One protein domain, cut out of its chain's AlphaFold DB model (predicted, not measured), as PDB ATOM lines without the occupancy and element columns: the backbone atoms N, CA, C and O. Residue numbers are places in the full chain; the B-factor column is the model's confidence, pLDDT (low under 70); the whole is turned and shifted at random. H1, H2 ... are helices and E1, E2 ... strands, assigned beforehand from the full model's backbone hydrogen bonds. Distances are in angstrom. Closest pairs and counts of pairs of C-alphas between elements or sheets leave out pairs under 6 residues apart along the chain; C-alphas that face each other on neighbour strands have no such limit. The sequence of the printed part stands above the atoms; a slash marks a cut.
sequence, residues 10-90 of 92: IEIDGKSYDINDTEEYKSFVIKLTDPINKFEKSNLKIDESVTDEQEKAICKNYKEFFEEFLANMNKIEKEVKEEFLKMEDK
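What this domain is: This is residues 10 to 90 of the 92 residues of an uncharacterized protein of Clostridium sp. (UniProt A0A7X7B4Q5). A small head, made of the two-strand hairpin E1 and E2 with the short helix H1 beside it, stands alongside the first part of one long, straight helix, H2, whose far end sticks out with residues 78 to 88. The long link of residues 33 to 52 leaves the head and runs back along H2 to reach its start. The printed part has 81 residues, with two named strands and two named helices in the order E1, E2, H1, H2; the sheet E1 - E2 is antiparallel and the class is mostly helix. The whole is loose, with a radius of gyration of the C-alphas of 16.0 A, and spans 57 by 22 by 19 A, a rod.

Where its parts are: E1 is residues 10 to 12, 6.6 A long, with C-alpha 10 at (-21.660, -40.317, -15.236). E2 is residues 15 to 18, 10.0 A long. H1 is residues 22 to 32, 15.1 A long. H2 is residues 53 to 88, 52.8 A long, from C-alpha 53 at (-20.004, -30.939, -0.320) to C-alpha 88 at (-14.928, -28.282, -52.839).

How they stand to each other: E1 and E2 form a hairpin, antiparallel at 153 degrees. N 10 and O 17 are within hydrogen-bond range at 2.9 A, and N 15 and O 12 at 2.8 A. The closest C-alphas of E2 and H1, those of Tyr 17 and Glu 24, are 5.4 A apart. E1 and H1 are near each other, with 7 pairs of C-alphas within 10 A. H2 is apart from E2, and only just apart from H1, closest C-alphas 8.2 A, and from E1, 8.5 A. In H1 and H2 every O i to N i+4 pair is within hydrogen-bond range.

The domain as a whole: The C-alphas farthest apart, those of Thr 51 and Lys 90, are 57.8 A apart. Residues 78 to 90, of which 78 to 88 belong to H2, stand free; the body without them spans 37 by 23 by 19 A. The printed part has no cut. The links E1 to E2 and E2 to H1 are tight, and H1 to H2 is long. The mean pLDDT of the printed part is 80.2, with residues 10 to 14, 38, and 89 to 90 under 70.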
ATOM      1  N   ILE A  10     -21.259 -40.901 -13.952       63.62
ATOM      2  CA  ILE A  10     -21.660 -40.317 -15.236       63.62
ATOM      3  C   ILE A  10     -22.607 -41.300 -15.932       63.62
ATOM      4  O   ILE A  10     -22.263 -42.465 -16.095       63.62
ATOM      5  N   GLU A  11     -23.801 -40.868 -16.345       64.81
ATOM      6  CA  GLU A  11     -24.805 -41.747 -16.968       64.81
ATOM      7  C   GLU A  11     -24.913 -41.523 -18.485       64.81
ATOM      8  O   GLU A  11     -25.487 -40.539 -18.942       64.81
ATOM      9  N   ILE A  12     -24.448 -42.488 -19.275       64.69
ATOM     10  CA  ILE A  12     -24.496 -42.460 -20.742       64.69
ATOM     11  C   ILE A  12     -25.369 -43.608 -21.236       64.69
ATOM     12  O   ILE A  12     -25.085 -44.764 -20.924       64.69
ATOM     13  N   ASP A  13     -26.394 -43.315 -22.037       65.31
ATOM     14  CA  ASP A  13     -27.313 -44.315 -22.608       65.31
ATOM     15  C   ASP A  13     -27.931 -45.255 -21.554       65.31
ATOM     16  O   ASP A  13     -28.090 -46.454 -21.780       65.31
ATOM     17  N   GLY A  14     -28.228 -44.727 -20.362       65.88
ATOM     18  CA  GLY A  14     -28.742 -45.513 -19.237       65.88
ATOM     19  C   GLY A  14     -27.703 -46.419 -18.564       65.88
ATOM     20  O   GLY A  14     -28.066 -47.234 -17.718       65.88
ATOM     21  N   LYS A  15     -26.416 -46.289 -18.918       73.69
ATOM     22  CA  LYS A  15     -25.298 -46.921 -18.216       73.69
ATOM     23  C   LYS A  15     -24.555 -45.893 -17.368       73.69
ATOM     24  O   LYS A  15     -24.071 -44.888 -17.878       73.69
ATOM     25  N   SER A  16     -24.420 -46.202 -16.090       74.44
ATOM     26  CA  SER A  16     -23.579 -45.497 -15.129       74.44
ATOM     27  C   SER A  16     -22.104 -45.878 -15.305       74.44
ATOM     28  O   SER A  16     -21.803 -47.051 -15.533       74.44
ATOM     29  N   TYR A  17     -21.214 -44.892 -15.221       74.81
ATOM     30  CA  TYR A  17     -19.760 -45.053 -15.202       74.81
ATOM     31  C   TYR A  17     -19.226 -44.358 -13.958       74.81
ATOM     32  O   TYR A  17     -19.444 -43.156 -13.789       74.81
ATOM     33  N   ASP A  18     -18.529 -45.105 -13.116       76.56
ATOM     34  CA  ASP A  18     -17.774 -44.578 -11.991       76.56
ATOM     35  C   ASP A  18     -16.416 -44.071 -12.485       76.56
ATOM     36  O   ASP A  18     -15.614 -44.814 -13.051       76.56
ATOM     37  N   ILE A  19     -16.133 -42.786 -12.275       73.31
ATOM     38  CA  ILE A  19     -14.837 -42.209 -12.659       73.31
ATOM     39  C   ILE A  19     -13.685 -42.681 -11.763       73.31
ATOM     40  O   ILE A  19     -12.522 -42.513 -12.131       73.31
ATOM     41  N   ASN A  20     -13.987 -43.220 -10.578       72.88
ATOM     42  CA  ASN A  20     -12.982 -43.755  -9.665       72.88
ATOM     43  C   ASN A  20     -12.592 -45.193 -10.025       72.88
ATOM     44  O   ASN A  20     -11.497 -45.638  -9.663       72.88
ATOM     45  N   ASP A  21     -13.433 -45.901 -10.782       80.81
ATOM     46  CA  ASP A  21     -13.046 -47.149 -11.422       80.81
ATOM     47  C   ASP A  21     -12.246 -46.847 -12.697       80.81
ATOM     48  O   ASP A  21     -12.698 -46.195 -13.636       80.81
ATOM     49  N   THR A  22     -11.007 -47.334 -12.738       84.00
ATOM     50  CA  THR A  22     -10.086 -47.052 -13.846       84.00
ATOM     51  C   THR A  22     -10.577 -47.610 -15.185       84.00
ATOM     52  O   THR A  22     -10.333 -46.998 -16.227       84.00
ATOM     53  N   GLU A  23     -11.230 -48.769 -15.193       86.44
ATOM     54  CA  GLU A  23     -11.704 -49.405 -16.424       86.44
ATOM     55  C   GLU A  23     -13.009 -48.767 -16.909       86.44
ATOM     56  O   GLU A  23     -13.187 -48.555 -18.117       86.44
ATOM     57  N   GLU A  24     -13.894 -48.379 -15.989       83.38
ATOM     58  CA  GLU A  24     -15.091 -47.611 -16.334       83.38
ATOM     59  C   GLU A  24     -14.737 -46.207 -16.824       83.38
ATOM     60  O   GLU A  24     -15.248 -45.791 -17.866       83.38
ATOM     61  N   TYR A  25     -13.787 -45.528 -16.180       81.88
ATOM     62  CA  TYR A  25     -13.284 -44.233 -16.631       81.88
ATOM     63  C   TYR A  25     -12.678 -44.301 -18.039       81.88
ATOM     64  O   TYR A  25     -13.014 -43.491 -18.903       81.88
ATOM     65  N   LYS A  26     -11.832 -45.301 -18.327       85.06
ATOM     66  CA  LYS A  26     -11.301 -45.511 -19.689       85.06
ATOM     67  C   LYS A  26     -12.419 -45.734 -20.701       85.06
ATOM     68  O   LYS A  26     -12.391 -45.153 -21.783       85.06
ATOM     69  N   SER A  27     -13.400 -46.563 -20.349       84.62
ATOM     70  CA  SER A  27     -14.547 -46.853 -21.215       84.62
ATOM     71  C   SER A  27     -15.376 -45.599 -21.495       84.62
ATOM     72  O   SER A  27     -15.793 -45.378 -22.632       84.62
ATOM     73  N   PHE A  28     -15.578 -44.764 -20.476       83.31
ATOM     74  CA  PHE A  28     -16.217 -43.458 -20.586       83.31
ATOM     75  C   PHE A  28     -15.446 -42.546 -21.553       83.31
ATOM     76  O   PHE A  28     -16.039 -42.031 -22.498       83.31
ATOM     77  N   VAL A  29     -14.125 -42.409 -21.385       83.50
ATOM     78  CA  VAL A  29     -13.284 -41.564 -22.254       83.50
ATOM     79  C   VAL A  29     -13.331 -42.031 -23.709       83.50
ATOM     80  O   VAL A  29     -13.464 -41.200 -24.599       83.50
ATOM     81  N   ILE A  30     -13.271 -43.344 -23.959       86.06
ATOM     82  CA  ILE A  30     -13.360 -43.902 -25.319       86.06
ATOM     83  C   ILE A  30     -14.699 -43.547 -25.971       86.06
ATOM     84  O   ILE A  30     -14.725 -43.162 -27.135       86.06
ATOM     85  N   LYS A  31     -15.810 -43.659 -25.233       81.38
ATOM     86  CA  LYS A  31     -17.130 -43.276 -25.747       81.38
ATOM     87  C   LYS A  31     -17.250 -41.778 -25.984       81.38
ATOM     88  O   LYS A  31     -17.845 -41.366 -26.970       81.38
ATOM     89  N   LEU A  32     -16.688 -40.974 -25.087       81.44
ATOM     90  CA  LEU A  32     -16.717 -39.520 -25.180       81.44
ATOM     91  C   LEU A  32     -15.992 -39.015 -26.438       81.44
ATOM     92  O   LEU A  32     -16.381 -37.992 -26.991       81.44
ATOM     93  N   THR A  33     -14.941 -39.709 -26.879       81.81
ATOM     94  CA  THR A  33     -14.143 -39.340 -28.057       81.81
ATOM     95  C   THR A  33     -14.520 -40.104 -29.326       81.81
ATOM     96  O   THR A  33     -13.838 -39.959 -30.343       81.81
ATOM     97  N   ASP A  34     -15.585 -40.910 -29.293       83.12
ATOM     98  CA  ASP A  34     -16.047 -41.677 -30.446       83.12
ATOM     99  C   ASP A  34     -16.659 -40.734 -31.503       83.12
ATOM    100  O   ASP A  34     -17.664 -40.072 -31.235       83.12
ATOM    101  N   PRO A  35     -16.096 -40.660 -32.724       74.81
ATOM    102  CA  PRO A  35     -16.608 -39.777 -33.769       74.81
ATOM    103  C   PRO A  35     -17.948 -40.242 -34.363       74.81
ATOM    104  O   PRO A  35     -18.592 -39.477 -35.082       74.81
ATOM    105  N   ILE A  36     -18.356 -41.493 -34.120       76.88
ATOM    106  CA  ILE A  36     -19.596 -42.082 -34.642       76.88
ATOM    107  C   ILE A  36     -20.737 -41.871 -33.649       76.88
ATOM    108  O   ILE A  36     -21.832 -41.451 -34.029       76.88
ATOM    109  N   ASN A  37     -20.489 -42.169 -32.375       72.12
ATOM    110  CA  ASN A  37     -21.493 -42.063 -31.327       72.12
ATOM    111  C   ASN A  37     -21.481 -40.652 -30.746       72.12
ATOM    112  O   ASN A  37     -20.657 -40.318 -29.898       72.12
ATOM    113  N   LYS A  38     -22.412 -39.810 -31.208       68.81
ATOM    114  CA  LYS A  38     -22.506 -38.432 -30.728       68.81
ATOM    115  C   LYS A  38     -22.883 -38.391 -29.255       68.81
ATOM    116  O   LYS A  38     -24.006 -38.702 -28.873       68.81
ATOM    117  N   PHE A  39     -21.924 -37.950 -28.460       73.50
ATOM    118  CA  PHE A  39     -22.101 -37.688 -27.050       73.50
ATOM    119  C   PHE A  39     -22.683 -36.286 -26.840       73.50
ATOM    120  O   PHE A  39     -22.088 -35.289 -27.259       73.50
ATOM    121  N   GLU A  40     -23.841 -36.181 -26.189       72.88
ATOM    122  CA  GLU A  40     -24.483 -34.899 -25.907       72.88
ATOM    123  C   GLU A  40     -24.257 -34.453 -24.459       72.88
ATOM    124  O   GLU A  40     -24.078 -35.249 -23.541       72.88
ATOM    125  N   LYS A  41     -24.328 -33.138 -24.217       73.94
ATOM    126  CA  LYS A  41     -24.238 -32.587 -22.853       73.94
ATOM    127  C   LYS A  41     -25.312 -33.145 -21.912       73.94
ATOM    128  O   LYS A  41     -25.081 -33.253 -20.714       73.94
ATOM    129  N   SER A  42     -26.477 -33.504 -22.449       74.81
ATOM    130  CA  SER A  42     -27.591 -34.116 -21.714       74.81
ATOM    131  C   SER A  42     -27.232 -35.476 -21.097       74.81
ATOM    132  O   SER A  42     -27.865 -35.884 -20.122       74.81
ATOM    133  N   ASN A  43     -26.190 -36.142 -21.608       74.69
ATOM    134  CA  ASN A  43     -25.643 -37.380 -21.057       74.69
ATOM    135  C   ASN A  43     -24.744 -37.155 -19.825       74.69
ATOM    136  O   ASN A  43     -24.275 -38.109 -19.218       74.69
ATOM    137  N   LEU A  44     -24.473 -35.910 -19.420       76.12
ATOM    138  CA  LEU A  44     -23.687 -35.625 -18.217       76.12
ATOM    139  C   LEU A  44     -24.610 -35.302 -17.042       76.12
ATOM    140  O   LEU A  44     -25.121 -34.186 -16.889       76.12
ATOM    141  N   LYS A  45     -24.788 -36.286 -16.164       76.31
ATOM    142  CA  LYS A  45     -25.501 -36.137 -14.893       76.31
ATOM    143  C   LYS A  45     -24.530 -36.300 -13.731       76.31
ATOM    144  O   LYS A  45     -23.509 -36.961 -13.868       76.31
ATOM    145  N   ILE A  46     -24.856 -35.649 -12.623       74.75
ATOM    146  CA  ILE A  46     -24.209 -35.867 -11.330       74.75
ATOM    147  C   ILE A  46     -25.224 -36.627 -10.488       74.75
ATOM    148  O   ILE A  46     -26.411 -36.297 -10.542       74.75
ATOM    149  N   ASP A  47     -24.772 -37.625  -9.736       73.06
ATOM    150  CA  ASP A  47     -25.634 -38.312  -8.785       73.06
ATOM    151  C   ASP A  47     -26.069 -37.346  -7.667       73.06
ATOM    152  O   ASP A  47     -25.253 -36.811  -6.917       73.06
ATOM    153  N   GLU A  48     -27.377 -37.108  -7.571       74.12
ATOM    154  CA  GLU A  48     -27.985 -36.249  -6.550       74.12
ATOM    155  C   GLU A  48     -27.924 -36.873  -5.145       74.12
ATOM    156  O   GLU A  48     -28.154 -36.178  -4.153       74.12
ATOM    157  N   SER A  49     -27.608 -38.171  -5.047       74.62
ATOM    158  CA  SER A  49     -27.442 -38.884  -3.780       74.62
ATOM    159  C   SER A  49     -26.138 -38.533  -3.053       74.62
ATOM    160  O   SER A  49     -26.038 -38.751  -1.843       74.62
ATOM    161  N   VAL A  50     -25.166 -37.926  -3.749       73.12
ATOM    162  CA  VAL A  50     -23.920 -37.438  -3.148       73.12
ATOM    163  C   VAL A  50     -24.261 -36.305  -2.189       73.12
ATOM    164  O   VAL A  50     -24.699 -35.235  -2.605       73.12
ATOM    165  N   THR A  51     -24.074 -36.520  -0.887       76.69
ATOM    166  CA  THR A  51     -24.390 -35.518   0.145       76.69
ATOM    167  C   THR A  51     -23.185 -34.705   0.598       76.69
ATOM    168  O   THR A  51     -23.375 -33.614   1.131       76.69
ATOM    169  N   ASP A  52     -21.969 -35.222   0.407       83.81
ATOM    170  CA  ASP A  52     -20.741 -34.533   0.800       83.81
ATOM    171  C   ASP A  52     -20.444 -33.349  -0.136       83.81
ATOM    172  O   ASP A  52     -20.467 -33.466  -1.361       83.81
ATOM    173  N   GLU A  53     -20.184 -32.178   0.443       82.62
ATOM    174  CA  GLU A  53     -20.004 -30.939  -0.320       82.62
ATOM    175  C   GLU A  53     -18.679 -30.901  -1.097       82.62
ATOM    176  O   GLU A  53     -18.618 -30.297  -2.170       82.62
ATOM    177  N   GLN A  54     -17.619 -31.553  -0.600       81.44
ATOM    178  CA  GLN A  54     -16.348 -31.632  -1.326       81.44
ATOM    179  C   GLN A  54     -16.483 -32.566  -2.527       81.44
ATOM    180  O   GLN A  54     -16.050 -32.226  -3.629       81.44
ATOM    181  N   GLU A  55     -17.137 -33.708  -2.341       76.25
ATOM    182  CA  GLU A  55     -17.395 -34.669  -3.413       76.25
ATOM    183  C   GLU A  55     -18.313 -34.085  -4.485       76.25
ATOM    184  O   GLU A  55     -17.996 -34.175  -5.673       76.25
ATOM    185  N   LYS A  56     -19.384 -33.381  -4.097       78.38
ATOM    186  CA  LYS A  56     -20.221 -32.629  -5.047       78.38
ATOM    187  C   LYS A  56     -19.415 -31.620  -5.855       78.38
ATOM    188  O   LYS A  56     -19.619 -31.511  -7.065       78.38
ATOM    189  N   ALA A  57     -18.514 -30.872  -5.215       82.12
ATOM    190  CA  ALA A  57     -17.678 -29.896  -5.910       82.12
ATOM    191  C   ALA A  57     -16.765 -30.572  -6.945       82.12
ATOM    192  O   ALA A  57     -16.644 -30.088  -8.069       82.12
ATOM    193  N   ILE A  58     -16.187 -31.726  -6.602       81.31
ATOM    194  CA  ILE A  58     -15.388 -32.534  -7.530       81.31
ATOM    195  C   ILE A  58     -16.248 -33.013  -8.707       81.31
ATOM    196  O   ILE A  58     -15.862 -32.806  -9.859       81.31
ATOM    197  N   CYS A  59     -17.433 -33.576  -8.445       77.25
ATOM    198  CA  CYS A  59     -18.375 -34.002  -9.488       77.25
ATOM    199  C   CYS A  59     -18.720 -32.855 -10.441       77.25
ATOM    200  O   CYS A  59     -18.735 -33.023 -11.660       77.25
ATOM    201  N   LYS A  60     -18.984 -31.674  -9.876       81.88
ATOM    202  CA  LYS A  60     -19.324 -30.472 -10.631       81.88
ATOM    203  C   LYS A  60     -18.177 -30.034 -11.534       81.88
ATOM    204  O   LYS A  60     -18.413 -29.802 -12.715       81.88
ATOM    205  N   ASN A  61     -16.951 -30.012 -11.017       85.00
ATOM    206  CA  ASN A  61     -15.768 -29.666 -11.802       85.00
ATOM    207  C   ASN A  61     -15.544 -30.652 -12.960       85.00
ATOM    208  O   ASN A  61     -15.253 -30.228 -14.076       85.00
ATOM    209  N   TYR A  62     -15.718 -31.959 -12.727       81.75
ATOM    210  CA  TYR A  62     -15.628 -32.958 -13.798       81.75
ATOM    211  C   TYR A  62     -16.718 -32.769 -14.852       81.75
ATOM    212  O   TYR A  62     -16.429 -32.805 -16.048       81.75
ATOM    213  N   LYS A  63     -17.962 -32.523 -14.430       80.88
ATOM    214  CA  LYS A  63     -19.060 -32.235 -15.355       80.88
ATOM    215  C   LYS A  63     -18.770 -30.995 -16.201       80.88
ATOM    216  O   LYS A  63     -18.895 -31.069 -17.420       80.88
ATOM    217  N   GLU A  64     -18.355 -29.891 -15.581       87.06
ATOM    218  CA  GLU A  64     -17.994 -28.651 -16.283       87.06
ATOM    219  C   GLU A  64     -16.867 -28.900 -17.297       87.06
ATOM    220  O   GLU A  64     -16.995 -28.523 -18.462       87.06
ATOM    221  N   PHE A  65     -15.822 -29.635 -16.905       87.94
ATOM    222  CA  PHE A  65     -14.736 -30.029 -17.805       87.94
ATOM    223  C   PHE A  65     -15.239 -30.801 -19.034       87.94
ATOM    224  O   PHE A  65     -14.889 -30.461 -20.167       87.94
ATOM    225  N   PHE A  66     -16.080 -31.825 -18.846       84.62
ATOM    226  CA  PHE A  66     -16.595 -32.614 -19.969       84.62
ATOM    227  C   PHE A  66     -17.565 -31.816 -20.848       84.62
ATOM    228  O   PHE A  66     -17.547 -31.959 -22.071       84.62
ATOM    229  N   GLU A  67     -18.373 -30.929 -20.267       85.69
ATOM    230  CA  GLU A  67     -19.240 -30.034 -21.034       85.69
ATOM    231  C   GLU A  67     -18.447 -29.045 -21.900       85.69
ATOM    232  O   GLU A  67     -18.844 -28.776 -23.041       85.69
ATOM    233  N   GLU A  68     -17.349 -28.494 -21.383       90.12
ATOM    234  CA  GLU A  68     -16.440 -27.632 -22.146       90.12
ATOM    235  C   GLU A  68     -15.713 -28.411 -23.241       90.12
ATOM    236  O   GLU A  68     -15.645 -27.956 -24.386       90.12
ATOM    237  N   PHE A  69     -15.230 -29.613 -22.923       88.56
ATOM    238  CA  PHE A  69     -14.596 -30.503 -23.889       88.56
ATOM    239  C   PHE A  69     -15.522 -30.799 -25.077       88.56
ATOM    240  O   PHE A  69     -15.134 -30.607 -26.231       88.56
ATOM    241  N   LEU A  70     -16.774 -31.177 -24.806       86.12
ATOM    242  CA  LEU A  70     -17.784 -31.434 -25.836       86.12
ATOM    243  C   LEU A  70     -18.110 -30.188 -26.659       86.12
ATOM    244  O   LEU A  70     -18.285 -30.274 -27.874       86.12
ATOM    245  N   ALA A  71     -18.199 -29.019 -26.022       88.06
ATOM    246  CA  ALA A  71     -18.436 -27.768 -26.736       88.06
ATOM    247  C   ALA A  71     -17.283 -27.448 -27.702       88.06
ATOM    248  O   ALA A  71     -17.530 -27.109 -28.862       88.06
ATOM    249  N   ASN A  72     -16.039 -27.615 -27.250       90.25
ATOM    250  CA  ASN A  72     -14.851 -27.407 -28.073       90.25
ATOM    251  C   ASN A  72     -14.770 -28.410 -29.225       90.25
ATOM    252  O   ASN A  72     -14.501 -28.014 -30.356       90.25
ATOM    253  N   MET A  73     -15.060 -29.684 -28.969       87.69
ATOM    254  CA  MET A  73     -15.076 -30.714 -30.006       87.69
ATOM    255  C   MET A  73     -16.107 -30.406 -31.096       87.69
ATOM    256  O   MET A  73     -15.762 -30.395 -32.273       87.69
ATOM    257  N   ASN A  74     -17.343 -30.065 -30.714       85.56
ATOM    258  CA  ASN A  74     -18.397 -29.690 -31.663       85.56
ATOM    259  C   ASN A  74     -18.028 -28.440 -32.476       85.56
ATOM    260  O   ASN A  74     -18.337 -28.351 -33.665       85.56
ATOM    261  N   LYS A  75     -17.364 -27.466 -31.842       90.19
ATOM    262  CA  LYS A  75     -16.859 -26.273 -32.525       90.19
ATOM    263  C   LYS A  75     -15.819 -26.645 -33.584       90.19
ATOM    264  O   LYS A  75     -15.964 -26.221 -34.726       90.19
ATOM    265  N   ILE A  76     -14.827 -27.462 -33.226       89.75
ATOM    266  CA  ILE A  76     -13.788 -27.928 -34.154       89.75
ATOM    267  C   ILE A  76     -14.412 -28.735 -35.298       89.75
ATOM    268  O   ILE A  76     -14.090 -28.499 -36.457       89.75
ATOM    269  N   GLU A  77     -15.346 -29.646 -35.005       86.69
ATOM    270  CA  GLU A  77     -16.044 -30.436 -36.029       86.69
ATOM    271  C   GLU A  77     -16.762 -29.532 -37.043       86.69
ATOM    272  O   GLU A  77     -16.712 -29.773 -38.251       86.69
ATOM    273  N   LYS A  78     -17.407 -28.464 -36.558       88.56
ATOM    274  CA  LYS A  78     -18.073 -27.474 -37.406       88.56
ATOM    275  C   LYS A  78     -17.077 -26.684 -38.259       88.56
ATOM    276  O   LYS A  78     -17.292 -26.571 -39.461       88.56
ATOM    277  N   GLU A  79     -16.000 -26.175 -37.664       92.56
ATOM    278  CA  GLU A  79     -14.957 -25.425 -38.380       92.56
ATOM    279  C   GLU A  79     -14.311 -26.278 -39.480       92.56
ATOM    280  O   GLU A  79     -14.167 -25.824 -40.612       92.56
ATOM    281  N   VAL A  80     -14.003 -27.543 -39.182       91.00
ATOM    282  CA  VAL A  80     -13.456 -28.490 -40.162       91.00
ATOM    283  C   VAL A  80     -14.443 -28.715 -41.309       91.00
ATOM    284  O   VAL A  80     -14.053 -28.616 -42.469       91.00
ATOM    285  N   LYS A  81     -15.729 -28.960 -41.019       88.19
ATOM    286  CA  LYS A  81     -16.765 -29.131 -42.056       88.19
ATOM    287  C   LYS A  81     -16.899 -27.907 -42.963       88.19
ATOM    288  O   LYS A  81     -17.015 -28.061 -44.174       88.19
ATOM    289  N   GLU A  82     -16.872 -26.705 -42.392       92.19
ATOM    290  CA  GLU A  82     -16.934 -25.458 -43.159       92.19
ATOM    291  C   GLU A  82     -15.699 -25.267 -44.052       92.19
ATOM    292  O   GLU A  82     -15.838 -24.823 -45.189       92.19
ATOM    293  N   GLU A  83     -14.503 -25.616 -43.575       91.25
ATOM    294  CA  GLU A  83     -13.278 -25.560 -44.382       91.25
ATOM    295  C   GLU A  83     -13.293 -26.571 -45.537       91.25
ATOM    296  O   GLU A  83     -12.932 -26.206 -46.654       91.25
ATOM    297  N   PHE A  84     -13.770 -27.801 -45.313       89.44
ATOM    298  CA  PHE A  84     -13.911 -28.800 -46.381       89.44
ATOM    299  C   PHE A  84     -14.858 -28.332 -47.496       89.44
ATOM    300  O   PHE A  84     -14.501 -28.412 -48.669       89.44
ATOM    301  N   LEU A  85     -16.017 -27.758 -47.149       88.69
ATOM    302  CA  LEU A  85     -16.969 -27.229 -48.136       88.69
ATOM    303  C   LEU A  85     -16.363 -26.096 -48.984       88.69
ATOM    304  O   LEU A  85     -16.537 -26.061 -50.199       88.69
ATOM    305  N   LYS A  86     -15.582 -25.196 -48.369       87.56
ATOM    306  CA  LYS A  86     -14.882 -24.118 -49.094       87.56
ATOM    307  C   LYS A  86     -13.809 -24.630 -50.057       87.56
ATOM    308  O   LYS A  86     -13.422 -23.889 -50.962       87.56
ATOM    309  N   MET A  87     -13.250 -25.818 -49.818       83.88
ATOM    310  CA  MET A  87     -12.283 -26.439 -50.727       83.88
ATOM    311  C   MET A  87     -12.988 -27.043 -51.942       83.88
ATOM    312  O   MET A  87     -12.529 -26.814 -53.056       83.88
ATOM    313  N   GLU A  88     -14.123 -27.719 -51.744       73.19
ATOM    314  CA  GLU A  88     -14.928 -28.282 -52.839       73.19
ATOM    315  C   GLU A  88     -15.493 -27.190 -53.768       73.19
ATOM    316  O   GLU A  88     -15.419 -27.324 -54.987       73.19
ATOM    317  N   ASP A  89     -15.948 -26.056 -53.220       67.44
ATOM    318  CA  ASP A  89     -16.443 -24.917 -54.017       67.44
ATOM    319  C   ASP A  89     -15.345 -24.206 -54.841       67.44
ATOM    320  O   ASP A  89     -15.655 -23.424 -55.740       67.44
ATOM    321  N   LYS A  90     -14.058 -24.436 -54.543       61.34
ATOM    322  CA  LYS A  90     -12.923 -23.847 -55.281       61.34
ATOM    323  C   LYS A  90     -12.417 -24.715 -56.434       61.34
ATOM    324  O   LYS A  90     -11.609 -24.222 -57.221       61.34
TER     325      LYS A  90